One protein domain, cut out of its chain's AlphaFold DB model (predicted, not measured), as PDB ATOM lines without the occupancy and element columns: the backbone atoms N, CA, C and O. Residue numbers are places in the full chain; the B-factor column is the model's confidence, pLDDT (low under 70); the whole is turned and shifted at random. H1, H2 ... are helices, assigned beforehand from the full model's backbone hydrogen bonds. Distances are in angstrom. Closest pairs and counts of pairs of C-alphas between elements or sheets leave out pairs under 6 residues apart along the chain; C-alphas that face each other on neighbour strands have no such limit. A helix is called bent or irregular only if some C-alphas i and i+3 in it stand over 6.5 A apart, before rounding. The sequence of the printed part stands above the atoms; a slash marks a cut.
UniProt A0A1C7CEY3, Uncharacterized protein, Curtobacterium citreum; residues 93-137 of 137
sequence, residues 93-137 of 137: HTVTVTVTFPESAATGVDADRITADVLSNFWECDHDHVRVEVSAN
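What this domain is: This is residues 93 to 137 of the 137 residues of an uncharacterized protein of Curtobacterium citreum (UniProt A0A1C7CEY3). With little regular structure, the model is a loose, elongated loop: residues 93 to 110, with no named element, run out to one end and fold back, residues 100 to 109 standing free, then short helices H1 and H2 lead to the other end, where residues 130 to 137 turn back along the length. The 45 printed residues, 15 in named helices, are all helix by class, with no named strand. The radius of gyration of the C-alphas is 12.1 A, and the spans are 37 by 19 by 13 A.

Where its parts are: H1, residues 111 to 119, begins at C-alpha 111 (44.463, 44.348, 12.532) and measures 12.2 A. H2, residues 124 to 129, ends at C-alpha 129 (42.896, 30.093, 24.397); it is only just irregular, with C-alphas 125 and 128 6.7 A apart.

How they stand to each other: H1 and H2 are close but not clearly touching; their closest C-alphas, Leu 119 and His 127, are 6.3 A apart. They run opposite ways at a steep tilt of 64 degrees. In H1 every O i to N i+4 pair is within hydrogen-bond range; in H2 0 of 2 are, against 2 of 3 O i to N i+3 pairs.

The domain as a whole: The farthest C-alphas, Ser 104 and Cys 125, are 36.8 A apart. The printed part has no cut, and the link H1 to H2 is tight. Residues 123 to 126, 128 and 137 have pLDDT under 70.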
ATOM      1  N   HIS A  93      45.971  36.169  33.070       73.31
ATOM      2  CA  HIS A  93      46.603  37.470  32.859       73.31
ATOM      3  C   HIS A  93      46.040  38.201  31.631       73.31
ATOM      4  O   HIS A  93      45.879  37.616  30.566       73.31
ATOM      5  N   THR A  94      45.795  39.507  31.767       81.31
ATOM      6  CA  THR A  94      45.435  40.397  30.652       81.31
ATOM      7  C   THR A  94      46.545  41.421  30.443       81.31
ATOM      8  O   THR A  94      46.991  42.056  31.399       81.31
ATOM      9  N   VAL A  95      46.969  41.601  29.191       83.06
ATOM     10  CA  VAL A  95      47.944  42.619  28.782       83.06
ATOM     11  C   VAL A  95      47.262  43.582  27.815       83.06
ATOM     12  O   VAL A  95      46.726  43.156  26.796       83.06
ATOM     13  N   THR A  96      47.282  44.880  28.119       86.88
ATOM     14  CA  THR A  96      46.744  45.930  27.238       86.88
ATOM     15  C   THR A  96      47.890  46.742  26.646       86.88
ATOM     16  O   THR A  96      48.710  47.284  27.386       86.88
ATOM     17  N   VAL A  97      47.929  46.854  25.316       84.00
ATOM     18  CA  VAL A  97      48.930  47.641  24.584       84.00
ATOM     19  C   VAL A  97      48.225  48.759  23.818       84.00
ATOM     20  O   VAL A  97      47.323  48.504  23.027       84.00
ATOM     21  N   THR A  98      48.646  50.006  24.035       87.38
ATOM     22  CA  THR A  98      48.165  51.171  23.277       87.38
ATOM     23  C   THR A  98      49.289  51.697  22.395       87.38
ATOM     24  O   THR A  98      50.350  52.065  22.897       87.38
ATOM     25  N   VAL A  99      49.048  51.753  21.084       85.44
ATOM     26  CA  VAL A  99      50.006  52.258  20.094       85.44
ATOM     27  C   VAL A  99      49.445  53.532  19.469       85.44
ATOM     28  O   VAL A  99      48.289  53.573  19.060       85.44
ATOM     29  N   THR A 100      50.251  54.592  19.401       87.88
ATOM     30  CA  THR A 100      49.878  55.863  18.766       87.88
ATOM     31  C   THR A 100      50.931  56.238  17.739       87.88
ATOM     32  O   THR A 100      52.124  56.234  18.035       87.88
ATOM     33  N   PHE A 101      50.491  56.569  16.532       87.00
ATOM     34  CA  PHE A 101      51.354  56.909  15.410       87.00
ATOM     35  C   PHE A 101      50.685  57.987  14.539       87.00
ATOM     36  O   PHE A 101      49.462  58.133  14.579       87.00
ATOM     37  N   PRO A 102      51.458  58.788  13.786       89.19
ATOM     38  CA  PRO A 102      50.898  59.772  12.860       89.19
ATOM     39  C   PRO A 102      50.237  59.087  11.657       89.19
ATOM     40  O   PRO A 102      50.652  58.001  11.265       89.19
ATOM     41  N   GLU A 103      49.281  59.748  11.000       86.00
ATOM     42  CA  GLU A 103      48.556  59.205   9.834       86.00
ATOM     43  C   GLU A 103      49.491  58.719   8.710       86.00
ATOM     44  O   GLU A 103      49.248  57.694   8.080       86.00
ATOM     45  N   SER A 104      50.642  59.374   8.528       87.88
ATOM     46  CA  SER A 104      51.672  58.950   7.569       87.88
ATOM     47  C   SER A 104      52.245  57.551   7.837       87.88
ATOM     48  O   SER A 104      52.797  56.937   6.928       87.88
ATOM     49  N   ALA A 105      52.141  57.053   9.070       85.81
ATOM     50  CA  ALA A 105      52.586  55.724   9.480       85.81
ATOM     51  C   ALA A 105      51.457  54.677   9.469       85.81
ATOM     52  O   ALA A 105      51.729  53.510   9.727       85.81
ATOM     53  N   ALA A 106      50.215  55.056   9.138       82.19
ATOM     54  CA  ALA A 106      49.084  54.124   9.063       82.19
ATOM     55  C   ALA A 106      49.203  53.124   7.900       82.19
ATOM     56  O   ALA A 106      48.544  52.086   7.891       82.19
ATOM     57  N   THR A 107      50.049  53.420   6.910       81.56
ATOM     58  CA  THR A 107      50.244  52.547   5.749       81.56
ATOM     59  C   THR A 107      50.872  51.224   6.192       81.56
ATOM     60  O   THR A 107      52.025  51.195   6.613       81.56
ATOM     61  N   GLY A 108      50.125  50.125   6.065       73.25
ATOM     62  CA  GLY A 108      50.579  48.782   6.445       73.25
ATOM     63  C   GLY A 108      50.257  48.375   7.885       73.25
ATOM     64  O   GLY A 108      50.652  47.283   8.291       73.25
ATOM     65  N   VAL A 109      49.537  49.213   8.640       84.94
ATOM     66  CA  VAL A 109      48.939  48.819   9.921       84.94
ATOM     67  C   VAL A 109      47.639  48.077   9.626       84.94
ATOM     68  O   VAL A 109      46.694  48.656   9.097       84.94
ATOM     69  N   ASP A 110      47.615  46.791   9.956       86.50
ATOM     70  CA  ASP A 110      46.511  45.881   9.673       86.50
ATOM     71  C   ASP A 110      46.191  45.061  10.932       86.50
ATOM     72  O   ASP A 110      47.100  44.551  11.595       86.50
ATOM     73  N   ALA A 111      44.909  44.990  11.296       85.25
ATOM     74  CA  ALA A 111      44.463  44.348  12.532       85.25
ATOM     75  C   ALA A 111      44.688  42.828  12.529       85.25
ATOM     76  O   ALA A 111      45.025  42.265  13.574       85.25
ATOM     77  N   ASP A 112      44.567  42.177  11.372       85.69
ATOM     78  CA  ASP A 112      44.784  40.737  11.230       85.69
ATOM     79  C   ASP A 112      46.276  40.427  11.355       85.69
ATOM     80  O   ASP A 112      46.668  39.496  12.060       85.69
ATOM     81  N   ARG A 113      47.132  41.272  10.767       85.81
ATOM     82  CA  ARG A 113      48.585  41.163  10.935       85.81
ATOM     83  C   ARG A 113      49.012  41.350  12.389       85.81
ATOM     84  O   ARG A 113      49.816  40.567  12.881       85.81
ATOM     85  N   ILE A 114      48.474  42.354  13.081       87.94
ATOM     86  CA  ILE A 114      48.757  42.566  14.511       87.94
ATOM     87  C   ILE A 114      48.304  41.352  15.323       87.94
ATOM     88  O   ILE A 114      49.025  40.907  16.212       87.94
ATOM     89  N   THR A 115      47.135  40.799  15.007       86.50
ATOM     90  CA  THR A 115      46.615  39.604  15.675       86.50
ATOM     91  C   THR A 115      47.542  38.407  15.479       86.50
ATOM     92  O   THR A 115      47.916  37.768  16.461       86.50
ATOM     93  N   ALA A 116      47.988  38.155  14.248       82.12
ATOM     94  CA  ALA A 116      48.940  37.091  13.941       82.12
ATOM     95  C   ALA A 116      50.296  37.298  14.640       82.12
ATOM     96  O   ALA A 116      50.836  36.362  15.231       82.12
ATOM     97  N   ASP A 117      50.823  38.527  14.633       87.12
ATOM     98  CA  ASP A 117      52.079  38.868  15.306       87.12
ATOM     99  C   ASP A 117      51.962  38.647  16.827       87.12
ATOM    100  O   ASP A 117      52.876  38.095  17.439       87.12
ATOM    101  N   VAL A 118      50.832  39.000  17.452       87.38
ATOM    102  CA  VAL A 118      50.580  38.722  18.877       87.38
ATOM    103  C   VAL A 118      50.519  37.219  19.138       87.38
ATOM    104  O   VAL A 118      51.249  36.745  20.010       87.38
ATOM    105  N   LEU A 119      49.722  36.467  18.371       79.94
ATOM    106  CA  LEU A 119      49.600  35.011  18.512       79.94
ATOM    107  C   LEU A 119      50.950  34.301  18.353       79.94
ATOM    108  O   LEU A 119      51.226  33.358  19.085       79.94
ATOM    109  N   SER A 120      51.854  34.804  17.504       79.19
ATOM    110  CA  SER A 120      53.201  34.230  17.327       79.19
ATOM    111  C   SER A 120      54.080  34.226  18.590       79.19
ATOM    112  O   SER A 120      55.077  33.508  18.640       79.19
ATOM    113  N   ASN A 121      53.721  35.008  19.617       81.50
ATOM    114  CA  ASN A 121      54.408  35.012  20.913       81.50
ATOM    115  C   ASN A 121      53.913  33.909  21.862       81.50
ATOM    116  O   ASN A 121      54.513  33.702  22.918       81.50
ATOM    117  N   PHE A 122      52.823  33.228  21.510       75.12
ATOM    118  CA  PHE A 122      52.257  32.109  22.249       75.12
ATOM    119  C   PHE A 122      52.563  30.802  21.525       75.12
ATOM    120  O   PHE A 122      52.744  30.775  20.303       75.12
ATOM    121  N   TRP A 123      52.605  29.706  22.282       66.31
ATOM    122  CA  TRP A 123      52.673  28.384  21.677       66.31
ATOM    123  C   TRP A 123      51.419  28.128  20.848       66.31
ATOM    124  O   TRP A 123      50.337  28.585  21.198       66.31
ATOM    125  N   GLU A 124      51.567  27.384  19.756       62.06
ATOM    126  CA  GLU A 124      50.482  27.076  18.819       62.06
ATOM    127  C   GLU A 124      49.237  26.503  19.515       62.06
ATOM    128  O   GLU A 124      48.123  26.929  19.232       62.06
ATOM    129  N   CYS A 125      49.417  25.591  20.475       59.31
ATOM    130  CA  CYS A 125      48.316  24.994  21.238       59.31
ATOM    131  C   CYS A 125      47.581  25.992  22.150       59.31
ATOM    132  O   CYS A 125      46.426  25.764  22.501       59.31
ATOM    133  N   ASP A 126      48.211  27.113  22.499       69.00
ATOM    134  CA  ASP A 126      47.583  28.164  23.294       69.00
ATOM    135  C   ASP A 126      46.753  29.122  22.428       69.00
ATOM    136  O   ASP A 126      45.975  29.901  22.974       69.00
ATOM    137  N   HIS A 127      46.876  29.091  21.092       72.06
ATOM    138  CA  HIS A 127      46.192  30.051  20.208       72.06
ATOM    139  C   HIS A 127      44.669  29.993  20.366       72.06
ATOM    140  O   HIS A 127      44.030  31.043  20.404       72.06
ATOM    141  N   ASP A 128      44.101  28.801  20.578       65.94
ATOM    142  CA  ASP A 128      42.667  28.599  20.848       65.94
ATOM    143  C   ASP A 128      42.200  29.236  22.172       65.94
ATOM    144  O   ASP A 128      41.007  29.480  22.382       65.94
ATOM    145  N   HIS A 129      43.137  29.514  23.077       70.38
ATOM    146  CA  HIS A 129      42.896  30.093  24.397       70.38
ATOM    147  C   HIS A 129      43.292  31.574  24.484       70.38
ATOM    148  O   HIS A 129      42.988  32.240  25.480       70.38
ATOM    149  N   VAL A 130      43.936  32.119  23.450       75.75
ATOM    150  CA  VAL A 130      44.360  33.517  23.392       75.75
ATOM    151  C   VAL A 130      43.322  34.338  22.637       75.75
ATOM    152  O   VAL A 130      43.082  34.166  21.447       75.75
ATOM    153  N   ARG A 131      42.731  35.310  23.332       84.00
ATOM    154  CA  ARG A 131      41.856  36.308  22.715       84.00
ATOM    155  C   ARG A 131      42.645  37.578  22.420       84.00
ATOM    156  O   ARG A 131      43.143  38.217  23.345       84.00
ATOM    157  N   VAL A 132      42.696  37.972  21.150       87.69
ATOM    158  CA  VAL A 132      43.265  39.254  20.721       87.69
ATOM    159  C   VAL A 132      42.142  40.201  20.319       87.69
ATOM    160  O   VAL A 132      41.253  39.842  19.550       87.69
ATOM    161  N   GLU A 133      42.180  41.419  20.850       89.19
ATOM    162  CA  GLU A 133      41.260  42.491  20.481       89.19
ATOM    163  C   GLU A 133      42.063  43.675  19.954       89.19
ATOM    164  O   GLU A 133      42.882  44.250  20.672       89.19
ATOM    165  N   VAL A 134      41.821  44.046  18.697       86.12
ATOM    166  CA  VAL A 134      42.412  45.231  18.073       86.12
ATOM    167  C   VAL A 134      41.297  46.233  17.805       86.12
ATOM    168  O   VAL A 134      40.347  45.945  17.082       86.12
ATOM    169  N   SER A 135      41.415  47.424  18.388       82.19
ATOM    170  CA  SER A 135      40.483  48.533  18.176       82.19
ATOM    171  C   SER A 135      41.212  49.727  17.563       82.19
ATOM    172  O   SER A 135      42.213  50.183  18.121       82.19
ATOM    173  N   ALA A 136      40.691  50.253  16.456       72.75
ATOM    174  CA  ALA A 136      41.099  51.540  15.898       72.75
ATOM    175  C   ALA A 136      40.104  52.629  16.333       72.75
ATOM    176  O   ALA A 136      38.900  52.373  16.382       72.75
ATOM    177  N   ASN A 137      40.624  53.814  16.669       63.84
ATOM    178  CA  ASN A 137      39.818  55.014  16.925       63.84
ATOM    179  C   ASN A 137      39.463  55.732  15.624       63.84
ATOM    180  O   ASN A 137      40.317  55.724  14.709       63.84
TER     181      ASN A 137